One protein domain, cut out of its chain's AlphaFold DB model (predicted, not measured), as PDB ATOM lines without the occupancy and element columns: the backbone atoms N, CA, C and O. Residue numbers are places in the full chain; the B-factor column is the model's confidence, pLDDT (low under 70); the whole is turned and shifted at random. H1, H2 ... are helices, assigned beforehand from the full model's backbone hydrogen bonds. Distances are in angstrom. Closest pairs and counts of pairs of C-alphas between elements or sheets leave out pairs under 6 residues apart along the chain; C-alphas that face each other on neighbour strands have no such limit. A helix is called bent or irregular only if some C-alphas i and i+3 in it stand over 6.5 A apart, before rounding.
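What this domain is: This is residues 558 to 649 of the 691 residues of an uncharacterized protein of Plasmodium ovale wallikeri (UniProt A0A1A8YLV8). Three helices, H1, H2 and H3, run back and forth in turn and make an angled, open trough, with H2 between H1 and H3. The short helix H4 crosses the end of the trough where H2 begins, H5 packs on H1 at the open side of the trough, and H6 packs crosswise on H3 at the far side of H3 from H2. The printed part has 92 residues with six named helices, H1 to H6 in order along the chain, and no named strand; the class is all helix. The whole is compact, with a radius of gyration of the C-alphas of 12.7 A, and it is rounded, with spans of 37 by 30 by 19 A.

Where its parts are: H1, residues 558 to 578, begins at C-alpha 558 (-57.201, -14.672, -8.372) and is 30.5 A long from first to last C-alpha. H2, residues 582 to 598, is 25.6 A long; it is irregular, with C-alphas 583 and 586 7.0 A apart. H3, residues 602 to 614, is 18.0 A long and begins at C-alpha 602 (-40.969, -21.416, -4.086). H4 is residues 618 to 624, 10.3 A, and H5 is residues 627 to 632, 8.6 A. H6, residues 637 to 646, is 14.0 A long and ends at C-alpha 646 (-29.923, -30.261, 8.999).

How they stand to each other: H1 and H2 form a helical hairpin: they touch, closest at the C-alphas of Phe 573 and Ile 588, 6.5 A, with a shallow tilt of 21 degrees, opposite ways. H2 and H3 form the next hairpin, closest at the C-alphas of Cys 593 and Cys 605, 4.8 A, at a shallow tilt of 24 degrees. H1 and H3 are apart. H5 touches H1 with H1's residues 567 to 574 alone, closest at the C-alphas of Ile 570 and Thr 627, 6.2 A. H4 touches H2 with H2's residues 582 to 586 alone, at a steep tilt of 60 degrees; the closest C-alphas, of Thr 582 and Glu 618, are 5.3 A apart. H4 and H1 only just touch, with 3 pairs of C-alphas within 8 A; the closest are those of Ser 577 and Leu 622, 5.1 A. H6 touches H3 at a steep tilt of 47 degrees, closest at the C-alphas of Leu 610 and Ala 643, 5.9 A. Every O i to N i+4 pair is within hydrogen-bond range in H1, H3, H4, H5 and H6, and 11 of 13 in H2.

The domain as a whole: The two C-alphas farthest apart, those of Phe 560 and Gly 649, are 38.4 A apart. The printed part has no cut, and the five links between the helices are tight. The mean pLDDT of the printed part is 73.0; 27 residues are under 70, among them residues 558 to 561, 581 to 584, 615 to 619 and 643 to 649.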
ATOM      1  N   VAL A 558     -57.824 -13.606  -9.179       69.38
ATOM      2  CA  VAL A 558     -57.201 -14.672  -8.372       69.38
ATOM      3  C   VAL A 558     -56.071 -14.152  -7.472       69.38
ATOM      4  O   VAL A 558     -55.951 -14.591  -6.329       69.38
ATOM      5  N   SER A 559     -55.294 -13.168  -7.938       68.88
ATOM      6  CA  SER A 559     -54.241 -12.507  -7.153       68.88
ATOM      7  C   SER A 559     -54.766 -11.909  -5.844       68.88
ATOM      8  O   SER A 559     -54.229 -12.208  -4.781       68.88
ATOM      9  N   PHE A 560     -55.866 -11.153  -5.902       68.56
ATOM     10  CA  PHE A 560     -56.476 -10.515  -4.732       68.56
ATOM     11  C   PHE A 560     -56.984 -11.541  -3.708       68.56
ATOM     12  O   PHE A 560     -56.837 -11.342  -2.502       68.56
ATOM     13  N   LEU A 561     -57.535 -12.668  -4.173       69.81
ATOM     14  CA  LEU A 561     -57.967 -13.757  -3.291       69.81
ATOM     15  C   LEU A 561     -56.766 -14.418  -2.591       69.81
ATOM     16  O   LEU A 561     -56.808 -14.632  -1.380       69.81
ATOM     17  N   PHE A 562     -55.668 -14.664  -3.311       71.19
ATOM     18  CA  PHE A 562     -54.420 -15.165  -2.724       71.19
ATOM     19  C   PHE A 562     -53.759 -14.172  -1.755       71.19
ATOM     20  O   PHE A 562     -53.193 -14.590  -0.745       71.19
ATOM     21  N   ASP A 563     -53.793 -12.867  -2.032       72.12
ATOM     22  CA  ASP A 563     -53.340 -11.829  -1.097       72.12
ATOM     23  C   ASP A 563     -54.193 -11.800   0.172       72.12
ATOM     24  O   ASP A 563     -53.647 -11.694   1.273       72.12
ATOM     25  N   PHE A 564     -55.513 -11.952   0.055       70.56
ATOM     26  CA  PHE A 564     -56.377 -12.015   1.228       70.56
ATOM     27  C   PHE A 564     -56.115 -13.257   2.087       70.56
ATOM     28  O   PHE A 564     -55.887 -13.110   3.287       70.56
ATOM     29  N   VAL A 565     -56.127 -14.466   1.503       72.88
ATOM     30  CA  VAL A 565     -55.919 -15.712   2.271       72.88
ATOM     31  C   VAL A 565     -54.565 -15.687   2.968       72.88
ATOM     32  O   VAL A 565     -54.475 -16.057   4.135       72.88
ATOM     33  N   LEU A 566     -53.532 -15.181   2.288       78.38
ATOM     34  CA  LEU A 566     -52.209 -15.005   2.870       78.38
ATOM     35  C   LEU A 566     -52.244 -14.094   4.107       78.38
ATOM     36  O   LEU A 566     -51.824 -14.507   5.184       78.38
ATOM     37  N   ASN A 567     -52.780 -12.878   3.975       75.75
ATOM     38  CA  ASN A 567     -52.873 -11.937   5.094       75.75
ATOM     39  C   ASN A 567     -53.711 -12.500   6.252       75.75
ATOM     40  O   ASN A 567     -53.355 -12.325   7.416       75.75
ATOM     41  N   PHE A 568     -54.796 -13.209   5.942       72.38
ATOM     42  CA  PHE A 568     -55.660 -13.806   6.949       72.38
ATOM     43  C   PHE A 568     -54.970 -14.955   7.700       72.38
ATOM     44  O   PHE A 568     -54.979 -14.952   8.931       72.38
ATOM     45  N   LEU A 569     -54.284 -15.870   7.003       74.94
ATOM     46  CA  LEU A 569     -53.467 -16.918   7.629       74.94
ATOM     47  C   LEU A 569     -52.362 -16.340   8.523       74.94
ATOM     48  O   LEU A 569     -52.115 -16.885   9.596       74.94
ATOM     49  N   ILE A 570     -51.732 -15.227   8.129       80.88
ATOM     50  CA  ILE A 570     -50.706 -14.558   8.946       80.88
ATOM     51  C   ILE A 570     -51.307 -13.970  10.234       80.88
ATOM     52  O   ILE A 570     -50.699 -14.086  11.295       80.88
ATOM     53  N   GLU A 571     -52.506 -13.382  10.196       73.56
ATOM     54  CA  GLU A 571     -53.155 -12.887  11.421       73.56
ATOM     55  C   GLU A 571     -53.693 -14.024  12.313       73.56
ATOM     56  O   GLU A 571     -53.656 -13.905  13.541       73.56
ATOM     57  N   ILE A 572     -54.107 -15.164  11.740       71.81
ATOM     58  CA  ILE A 572     -54.374 -16.384  12.525       71.81
ATOM     59  C   ILE A 572     -53.072 -16.874  13.180       71.81
ATOM     60  O   ILE A 572     -53.069 -17.141  14.382       71.81
ATOM     61  N   PHE A 573     -51.962 -16.930  12.431       78.50
ATOM     62  CA  PHE A 573     -50.641 -17.302  12.949       78.50
ATOM     63  C   PHE A 573     -50.209 -16.392  14.109       78.50
ATOM     64  O   PHE A 573     -49.794 -16.879  15.161       78.50
ATOM     65  N   ARG A 574     -50.408 -15.074  13.975       78.38
ATOM     66  CA  ARG A 574     -50.184 -14.100  15.054       78.38
ATOM     67  C   ARG A 574     -51.012 -14.433  16.295       78.38
ATOM     68  O   ARG A 574     -50.482 -14.453  17.402       78.38
ATOM     69  N   SER A 575     -52.302 -14.712  16.105       69.94
ATOM     70  CA  SER A 575     -53.229 -15.039  17.192       69.94
ATOM     71  C   SER A 575     -52.816 -16.308  17.946       69.94
ATOM     72  O   SER A 575     -52.795 -16.299  19.178       69.94
ATOM     73  N   ILE A 576     -52.425 -17.381  17.250       71.38
ATOM     74  CA  ILE A 576     -51.985 -18.614  17.923       71.38
ATOM     75  C   ILE A 576     -50.602 -18.493  18.563       71.38
ATOM     76  O   ILE A 576     -50.385 -19.109  19.601       71.38
ATOM     77  N   SER A 577     -49.704 -17.673  18.007       74.69
ATOM     78  CA  SER A 577     -48.367 -17.439  18.573       74.69
ATOM     79  C   SER A 577     -48.458 -16.673  19.893       74.69
ATOM     80  O   SER A 577     -47.925 -17.123  20.905       74.69
ATOM     81  N   VAL A 578     -49.237 -15.582  19.926       77.06
ATOM     82  CA  VAL A 578     -49.504 -14.806  21.155       77.06
ATOM     83  C   VAL A 578     -50.165 -15.671  22.235       77.06
ATOM     84  O   VAL A 578     -49.783 -15.599  23.400       77.06
ATOM     85  N   ASN A 579     -51.121 -16.523  21.852       67.12
ATOM     86  CA  ASN A 579     -51.841 -17.398  22.783       67.12
ATOM     87  C   ASN A 579     -51.161 -18.765  23.021       67.12
ATOM     88  O   ASN A 579     -51.736 -19.609  23.706       67.12
ATOM     89  N   LYS A 580     -49.959 -18.999  22.468       72.56
ATOM     90  CA  LYS A 580     -49.168 -20.245  22.586       72.56
ATOM     91  C   LYS A 580     -49.942 -21.534  22.238       72.56
ATOM     92  O   LYS A 580     -49.750 -22.574  22.863       72.56
ATOM     93  N   ILE A 581     -50.808 -21.483  21.224       67.19
ATOM     94  CA  ILE A 581     -51.653 -22.617  20.805       67.19
ATOM     95  C   ILE A 581     -50.877 -23.503  19.820       67.19
ATOM     96  O   ILE A 581     -51.017 -23.387  18.600       67.19
ATOM     97  N   THR A 582     -50.031 -24.379  20.365       68.69
ATOM     98  CA  THR A 582     -49.090 -25.215  19.599       68.69
ATOM     99  C   THR A 582     -49.776 -26.127  18.580       68.69
ATOM    100  O   THR A 582     -49.368 -26.162  17.419       68.69
ATOM    101  N   SER A 583     -50.894 -26.751  18.970       63.03
ATOM    102  CA  SER A 583     -51.625 -27.765  18.190       63.03
ATOM    103  C   SER A 583     -52.141 -27.298  16.822       63.03
ATOM    104  O   SER A 583     -52.533 -28.119  15.993       63.03
ATOM    105  N   LEU A 584     -52.156 -25.987  16.571       66.81
ATOM    106  CA  LEU A 584     -52.618 -25.380  15.319       66.81
ATOM    107  C   LEU A 584     -51.466 -24.794  14.481       66.81
ATOM    108  O   LEU A 584     -51.650 -24.551  13.286       66.81
ATOM    109  N   ALA A 585     -50.265 -24.638  15.057       70.19
ATOM    110  CA  ALA A 585     -49.087 -24.054  14.406       70.19
ATOM    111  C   ALA A 585     -48.734 -24.768  13.096       70.19
ATOM    112  O   ALA A 585     -48.595 -24.141  12.044       70.19
ATOM    113  N   ARG A 586     -48.679 -26.102  13.153       70.12
ATOM    114  CA  ARG A 586     -48.355 -26.973  12.017       70.12
ATOM    115  C   ARG A 586     -49.330 -26.827  10.851       70.12
ATOM    116  O   ARG A 586     -48.901 -26.761   9.702       70.12
ATOM    117  N   ILE A 587     -50.630 -26.737  11.140       70.06
ATOM    118  CA  ILE A 587     -51.679 -26.622  10.118       70.06
ATOM    119  C   ILE A 587     -51.580 -25.269   9.405       70.06
ATOM    120  O   ILE A 587     -51.670 -25.206   8.181       70.06
ATOM    121  N   ILE A 588     -51.352 -24.187  10.152       73.00
ATOM    122  CA  ILE A 588     -51.268 -22.839   9.578       73.00
ATOM    123  C   ILE A 588     -49.976 -22.644   8.780       73.00
ATOM    124  O   ILE A 588     -50.040 -22.080   7.692       73.00
ATOM    125  N   ILE A 589     -48.834 -23.171   9.240       77.56
ATOM    126  CA  ILE A 589     -47.582 -23.154   8.460       77.56
ATOM    127  C   ILE A 589     -47.749 -23.940   7.152       77.56
ATOM    128  O   ILE A 589     -47.394 -23.428   6.093       77.56
ATOM    129  N   TYR A 590     -48.368 -25.124   7.185       74.94
ATOM    130  CA  TYR A 590     -48.668 -25.892   5.971       74.94
ATOM    131  C   TYR A 590     -49.554 -25.110   4.978       74.94
ATOM    132  O   TYR A 590     -49.247 -25.047   3.786       74.94
ATOM    133  N   LEU A 591     -50.620 -24.462   5.464       70.81
ATOM    134  CA  LEU A 591     -51.499 -23.632   4.630       70.81
ATOM    135  C   LEU A 591     -50.773 -22.403   4.062       70.81
ATOM    136  O   LEU A 591     -50.984 -22.053   2.902       70.81
ATOM    137  N   LEU A 592     -49.888 -21.775   4.840       80.31
ATOM    138  CA  LEU A 592     -49.031 -20.686   4.372       80.31
ATOM    139  C   LEU A 592     -48.100 -21.161   3.247       80.31
ATOM    140  O   LEU A 592     -48.067 -20.528   2.194       80.31
ATOM    141  N   CYS A 593     -47.413 -22.298   3.412       79.50
ATOM    142  CA  CYS A 593     -46.564 -22.897   2.374       79.50
ATOM    143  C   CYS A 593     -47.328 -23.152   1.066       79.50
ATOM    144  O   CYS A 593     -46.836 -22.810  -0.012       79.50
ATOM    145  N   LEU A 594     -48.547 -23.691   1.159       72.44
ATOM    146  CA  LEU A 594     -49.421 -23.940   0.012       72.44
ATOM    147  C   LEU A 594     -49.770 -22.636  -0.730       72.44
ATOM    148  O   LEU A 594     -49.629 -22.561  -1.949       72.44
ATOM    149  N   ILE A 595     -50.122 -21.567  -0.008       75.38
ATOM    150  CA  ILE A 595     -50.406 -20.254  -0.612       75.38
ATOM    151  C   ILE A 595     -49.138 -19.591  -1.180       75.38
ATOM    152  O   ILE A 595     -49.200 -18.956  -2.233       75.38
ATOM    153  N   TYR A 596     -47.969 -19.741  -0.550       79.12
ATOM    154  CA  TYR A 596     -46.711 -19.224  -1.104       79.12
ATOM    155  C   TYR A 596     -46.302 -19.931  -2.395       79.12
ATOM    156  O   TYR A 596     -45.834 -19.251  -3.313       79.12
ATOM    157  N   TYR A 597     -46.501 -21.252  -2.470       76.25
ATOM    158  CA  TYR A 597     -46.233 -22.074  -3.650       76.25
ATOM    159  C   TYR A 597     -47.093 -21.642  -4.844       76.25
ATOM    160  O   TYR A 597     -46.552 -21.318  -5.899       76.25
ATOM    161  N   GLU A 598     -48.411 -21.534  -4.654       68.56
ATOM    162  CA  GLU A 598     -49.354 -21.070  -5.686       68.56
ATOM    163  C   GLU A 598     -49.038 -19.647  -6.189       68.56
ATOM    164  O   GLU A 598     -49.239 -19.314  -7.355       68.56
ATOM    165  N   LYS A 599     -48.470 -18.800  -5.322       72.12
ATOM    166  CA  LYS A 599     -48.003 -17.447  -5.668       72.12
ATOM    167  C   LYS A 599     -46.573 -17.398  -6.234       72.12
ATOM    168  O   LYS A 599     -46.019 -16.305  -6.346       72.12
ATOM    169  N   GLY A 600     -45.945 -18.540  -6.521       69.94
ATOM    170  CA  GLY A 600     -44.600 -18.633  -7.107       69.94
ATOM    171  C   GLY A 600     -43.425 -18.355  -6.157       69.94
ATOM    172  O   GLY A 600     -42.286 -18.239  -6.603       69.94
ATOM    173  N   ASN A 601     -43.649 -18.254  -4.841       77.94
ATOM    174  CA  ASN A 601     -42.605 -17.939  -3.849       77.94
ATOM    175  C   ASN A 601     -41.903 -19.229  -3.378       77.94
ATOM    176  O   ASN A 601     -41.821 -19.509  -2.182       77.94
ATOM    177  N   TYR A 602     -41.430 -20.043  -4.328       75.81
ATOM    178  CA  TYR A 602     -40.969 -21.416  -4.086       75.81
ATOM    179  C   TYR A 602     -39.842 -21.513  -3.051       75.81
ATOM    180  O   TYR A 602     -39.874 -22.391  -2.195       75.81
ATOM    181  N   MET A 603     -38.885 -20.582  -3.080       76.50
ATOM    182  CA  MET A 603     -37.750 -20.574  -2.148       76.50
ATOM    183  C   MET A 603     -38.172 -20.279  -0.702       76.50
ATOM    184  O   MET A 603     -37.698 -20.938   0.220       76.50
ATOM    185  N   PHE A 604     -39.116 -19.352  -0.495       79.69
ATOM    186  CA  PHE A 604     -39.651 -19.059   0.839       79.69
ATOM    187  C   PHE A 604     -40.573 -20.178   1.348       79.69
ATOM    188  O   PHE A 604     -40.544 -20.522   2.526       79.69
ATOM    189  N   CYS A 605     -41.338 -20.809   0.451       81.69
ATOM    190  CA  CYS A 605     -42.085 -22.027   0.767       81.69
ATOM    191  C   CYS A 605     -41.140 -23.154   1.226       81.69
ATOM    192  O   CYS A 605     -41.364 -23.754   2.274       81.69
ATOM    193  N   LEU A 606     -40.033 -23.382   0.507       77.88
ATOM    194  CA  LEU A 606     -39.013 -24.358   0.891       77.88
ATOM    195  C   LEU A 606     -38.363 -24.017   2.240       77.88
ATOM    196  O   LEU A 606     -38.203 -24.912   3.062       77.88
ATOM    197  N   TYR A 607     -38.044 -22.746   2.505       80.19
ATOM    198  CA  TYR A 607     -37.547 -22.294   3.811       80.19
ATOM    199  C   TYR A 607     -38.506 -22.659   4.956       80.19
ATOM    200  O   TYR A 607     -38.097 -23.301   5.924       80.19
ATOM    201  N   LEU A 608     -39.794 -22.328   4.822       79.50
ATOM    202  CA  LEU A 608     -40.812 -22.647   5.828       79.50
ATOM    203  C   LEU A 608     -41.020 -24.162   5.999       79.50
ATOM    204  O   LEU A 608     -41.202 -24.629   7.123       79.50
ATOM    205  N   LEU A 609     -40.947 -24.943   4.916       78.00
ATOM    206  CA  LEU A 609     -40.991 -26.409   4.981       78.00
ATOM    207  C   LEU A 609     -39.753 -26.995   5.676       78.00
ATOM    208  O   LEU A 609     -39.892 -27.927   6.462       78.00
ATOM    209  N   LEU A 610     -38.557 -26.450   5.444       75.25
ATOM    210  CA  LEU A 610     -37.339 -26.872   6.142       75.25
ATOM    211  C   LEU A 610     -37.424 -26.560   7.641       75.25
ATOM    212  O   LEU A 610     -37.121 -27.429   8.455       75.25
ATOM    213  N   LEU A 611     -37.899 -25.368   8.026       74.62
ATOM    214  CA  LEU A 611     -38.173 -25.048   9.434       74.62
ATOM    215  C   LEU A 611     -39.184 -26.024  10.053       74.62
ATOM    216  O   LEU A 611     -38.963 -26.497  11.165       74.62
ATOM    217  N   PHE A 612     -40.250 -26.360   9.325       72.56
ATOM    218  CA  PHE A 612     -41.276 -27.312   9.756       72.56
ATOM    219  C   PHE A 612     -40.741 -28.740   9.949       72.56
ATOM    220  O   PHE A 612     -41.068 -29.378  10.945       72.56
ATOM    221  N   PHE A 613     -39.932 -29.257   9.018       69.50
ATOM    222  CA  PHE A 613     -39.440 -30.640   9.076       69.50
ATOM    223  C   PHE A 613     -38.239 -30.838  10.008       69.50
ATOM    224  O   PHE A 613     -38.051 -31.943  10.507       69.50
ATOM    225  N   ASN A 614     -37.430 -29.804  10.244       70.69
ATOM    226  CA  ASN A 614     -36.246 -29.909  11.102       70.69
ATOM    227  C   ASN A 614     -36.544 -29.766  12.601       70.69
ATOM    228  O   ASN A 614     -35.657 -30.025  13.409       70.69
ATOM    229  N   ASN A 615     -37.751 -29.332  12.981       68.38
ATOM    230  CA  ASN A 615     -38.098 -29.017  14.366       68.38
ATOM    231  C   ASN A 615     -39.347 -29.788  14.806       68.38
ATOM    232  O   ASN A 615     -40.467 -29.497  14.384       68.38
ATOM    233  N   GLU A 616     -39.164 -30.766  15.694       60.38
ATOM    234  CA  GLU A 616     -40.273 -31.562  16.235       60.38
ATOM    235  C   GLU A 616     -41.140 -30.774  17.237       60.38
ATOM    236  O   GLU A 616     -42.321 -31.086  17.407       60.38
ATOM    237  N   GLU A 617     -40.597 -29.724  17.861       67.00
ATOM    238  CA  GLU A 617     -41.317 -28.897  18.831       67.00
ATOM    239  C   GLU A 617     -42.163 -27.801  18.168       67.00
ATOM    240  O   GLU A 617     -41.667 -26.814  17.625       67.00
ATOM    241  N   GLU A 618     -43.482 -27.913  18.307       64.50
ATOM    242  CA  GLU A 618     -44.444 -26.908  17.832       64.50
ATOM    243  C   GLU A 618     -44.253 -25.525  18.491       64.50
ATOM    244  O   GLU A 618     -44.607 -24.502  17.905       64.50
ATOM    245  N   PHE A 619     -43.667 -25.480  19.692       64.88
ATOM    246  CA  PHE A 619     -43.355 -24.239  20.406       64.88
ATOM    247  C   PHE A 619     -42.205 -23.451  19.754       64.88
ATOM    248  O   PHE A 619     -42.253 -22.219  19.708       64.88
ATOM    249  N   PHE A 620     -41.216 -24.145  19.178       72.62
ATOM    250  CA  PHE A 620     -40.135 -23.518  18.416       72.62
ATOM    251  C   PHE A 620     -40.683 -22.808  17.171       72.62
ATOM    252  O   PHE A 620     -40.314 -21.672  16.880       72.62
ATOM    253  N   LEU A 621     -41.633 -23.428  16.464       70.56
ATOM    254  CA  LEU A 621     -42.250 -22.848  15.264       70.56
ATOM    255  C   LEU A 621     -43.041 -21.558  15.552       70.56
ATOM    256  O   LEU A 621     -43.047 -20.651  14.725       70.56
ATOM    257  N   LEU A 622     -43.675 -21.451  16.726       68.81
ATOM    258  CA  LEU A 622     -44.406 -20.247  17.158       68.81
ATOM    259  C   LEU A 622     -43.507 -19.102  17.649       68.81
ATOM    260  O   LEU A 622     -43.993 -17.987  17.825       68.81
ATOM    261  N   THR A 623     -42.228 -19.372  17.920       69.56
ATOM    262  CA  THR A 623     -41.283 -18.395  18.489       69.56
ATOM    263  C   THR A 623     -40.172 -17.986  17.520       69.56
ATOM    264  O   THR A 623     -39.642 -16.889  17.650       69.56
ATOM    265  N   SER A 624     -39.855 -18.823  16.526       70.56
ATOM    266  CA  SER A 624     -38.832 -18.566  15.495       70.56
ATOM    267  C   SER A 624     -39.340 -17.818  14.254       70.56
ATOM    268  O   SER A 624     -38.541 -17.224  13.534       70.56
ATOM    269  N   ILE A 625     -40.649 -17.833  13.977       76.56
ATOM    270  CA  ILE A 625     -41.231 -17.214  12.778       76.56
ATOM    271  C   ILE A 625     -41.964 -15.925  13.167       76.56
ATOM    272  O   ILE A 625     -43.025 -15.972  13.784       76.56
ATOM    273  N   ASP A 626     -41.447 -14.766  12.755       77.62
ATOM    274  CA  ASP A 626     -42.188 -13.504  12.871       77.62
ATOM    275  C   ASP A 626     -43.226 -13.359  11.736       77.62
ATOM    276  O   ASP A 626     -43.016 -13.696  10.568       77.62
ATOM    277  N   THR A 627     -44.365 -12.769  12.072       79.62
ATOM    278  CA  THR A 627     -45.332 -12.224  11.118       79.62
ATOM    279  C   THR A 627     -44.740 -11.210  10.135       79.62
ATOM    280  O   THR A 627     -45.258 -11.102   9.021       79.62
ATOM    281  N   THR A 628     -43.676 -10.481  10.498       80.06
ATOM    282  CA  THR A 628     -42.961  -9.584   9.569       80.06
ATOM    283  C   THR A 628     -42.278 -10.377   8.456       80.06
ATOM    284  O   THR A 628     -42.531 -10.088   7.289       80.06
ATOM    285  N   VAL A 629     -41.545 -11.440   8.811       81.62
ATOM    286  CA  VAL A 629     -40.904 -12.421   7.915       81.62
ATOM    287  C   VAL A 629     -41.929 -13.059   6.973       81.62
ATOM    288  O   VAL A 629     -41.705 -13.145   5.766       81.62
ATOM    289  N   LEU A 630     -43.108 -13.432   7.484       84.19
ATOM    290  CA  LEU A 630     -44.205 -13.927   6.643       84.19
ATOM    291  C   LEU A 630     -44.720 -12.855   5.658       84.19
ATOM    292  O   LEU A 630     -44.911 -13.139   4.477       84.19
ATOM    293  N   LYS A 631     -44.923 -11.606   6.099       82.69
ATOM    294  CA  LYS A 631     -45.423 -10.527   5.225       82.69
ATOM    295  C   LYS A 631     -44.403 -10.115   4.157       82.69
ATOM    296  O   LYS A 631     -44.797  -9.908   3.007       82.69
ATOM    297  N   SER A 632     -43.120 -10.025   4.509       82.12
ATOM    298  CA  SER A 632     -42.024  -9.655   3.601       82.12
ATOM    299  C   SER A 632     -41.586 -10.794   2.675       82.12
ATOM    300  O   SER A 632     -41.064 -10.524   1.595       82.12
ATOM    301  N   ARG A 633     -41.815 -12.057   3.070       83.00
ATOM    302  CA  ARG A 633     -41.355 -13.282   2.381       83.00
ATOM    303  C   ARG A 633     -39.828 -13.405   2.294       83.00
ATOM    304  O   ARG A 633     -39.304 -14.150   1.466       83.00
ATOM    305  N   THR A 634     -39.120 -12.655   3.133       79.56
ATOM    306  CA  THR A 634     -37.659 -12.669   3.243       79.56
ATOM    307  C   THR A 634     -37.223 -13.700   4.269       79.56
ATOM    308  O   THR A 634     -37.928 -13.947   5.238       79.56
ATOM    309  N   TYR A 635     -36.040 -14.270   4.091       75.81
ATOM    310  CA  TYR A 635     -35.433 -15.217   5.021       75.81
ATOM    311  C   TYR A 635     -33.914 -15.059   4.954       75.81
ATOM    312  O   TYR A 635     -33.386 -14.665   3.909       75.81
ATOM    313  N   GLU A 636     -33.200 -15.349   6.039       79.50
ATOM    314  CA  GLU A 636     -31.741 -15.283   6.009       79.50
ATOM    315  C   GLU A 636     -31.148 -16.485   5.259       79.50
ATOM    316  O   GLU A 636     -31.547 -17.633   5.471       79.50
ATOM    317  N   LEU A 637     -30.169 -16.244   4.376       74.81
ATOM    318  CA  LEU A 637     -29.484 -17.334   3.666       74.81
ATOM    319  C   LEU A 637     -28.681 -18.224   4.629       74.81
ATOM    320  O   LEU A 637     -28.607 -19.431   4.408       74.81
ATOM    321  N   SER A 638     -28.113 -17.646   5.690       75.06
ATOM    322  CA  SER A 638     -27.467 -18.335   6.819       75.06
ATOM    323  C   SER A 638     -28.378 -19.413   7.406       75.06
ATOM    324  O   SER A 638     -28.000 -20.588   7.468       75.06
ATOM    325  N   ASP A 639     -29.598 -19.023   7.768       74.00
ATOM    326  CA  ASP A 639     -30.588 -19.907   8.379       74.00
ATOM    327  C   ASP A 639     -31.125 -20.927   7.379       74.00
ATOM    328  O   ASP A 639     -31.229 -22.111   7.698       74.00
ATOM    329  N   PHE A 640     -31.386 -20.514   6.135       75.56
ATOM    330  CA  PHE A 640     -31.813 -21.427   5.074       75.56
ATOM    331  C   PHE A 640     -30.779 -22.517   4.786       75.56
ATOM    332  O   PHE A 640     -31.139 -23.692   4.727       75.56
ATOM    333  N   TYR A 641     -29.494 -22.173   4.640       71.88
ATOM    334  CA  TYR A 641     -28.445 -23.174   4.428       71.88
ATOM    335  C   TYR A 641     -28.226 -24.052   5.660       71.88
ATOM    336  O   TYR A 641     -27.961 -25.246   5.511       71.88
ATOM    337  N   SER A 642     -28.380 -23.502   6.866       72.81
ATOM    338  CA  SER A 642     -28.311 -24.276   8.110       72.81
ATOM    339  C   SER A 642     -29.457 -25.288   8.194       72.81
ATOM    340  O   SER A 642     -29.211 -26.478   8.386       72.81
ATOM    341  N   ALA A 643     -30.692 -24.863   7.928       69.38
ATOM    342  CA  ALA A 643     -31.863 -25.731   7.866       69.38
ATOM    343  C   ALA A 643     -31.746 -26.781   6.741       69.38
ATOM    344  O   ALA A 643     -31.999 -27.964   6.962       69.38
ATOM    345  N   LEU A 644     -31.289 -26.397   5.547       68.62
ATOM    346  CA  LEU A 644     -31.065 -27.328   4.435       68.62
ATOM    347  C   LEU A 644     -29.994 -28.383   4.770       68.62
ATOM    348  O   LEU A 644     -30.125 -29.543   4.384       68.62
ATOM    349  N   ARG A 645     -28.952 -27.998   5.520       66.56
ATOM    350  CA  ARG A 645     -27.895 -28.899   6.001       66.56
ATOM    351  C   ARG A 645     -28.400 -29.869   7.075       66.56
ATOM    352  O   ARG A 645     -28.003 -31.032   7.052       66.56
ATOM    353  N   ILE A 646     -29.274 -29.417   7.977       67.25
ATOM    354  CA  ILE A 646     -29.923 -30.261   8.999       67.25
ATOM    355  C   ILE A 646     -30.868 -31.284   8.344       67.25
ATOM    356  O   ILE A 646     -30.860 -32.454   8.720       67.25
ATOM    357  N   PHE A 647     -31.580 -30.894   7.282       65.75
ATOM    358  CA  PHE A 647     -32.531 -31.744   6.549       65.75
ATOM    359  C   PHE A 647     -31.887 -32.919   5.768       65.75
ATOM    360  O   PHE A 647     -32.576 -33.708   5.118       65.75
ATOM    361  N   GLY A 648     -30.563 -33.110   5.839       50.62
ATOM    362  CA  GLY A 648     -29.809 -34.144   5.111       50.62
ATOM    363  C   GLY A 648     -30.113 -35.619   5.458       50.62
ATOM    364  O   GLY A 648     -29.372 -36.503   5.025       50.62
ATOM    365  N   GLY A 649     -31.166 -35.911   6.234       46.59
ATOM    366  CA  GLY A 649     -31.423 -37.215   6.867       46.59
ATOM    367  C   GLY A 649     -32.291 -38.227   6.099       46.59
ATOM    368  O   GLY A 649     -32.132 -39.431   6.299       46.59
TER     369      GLY A 649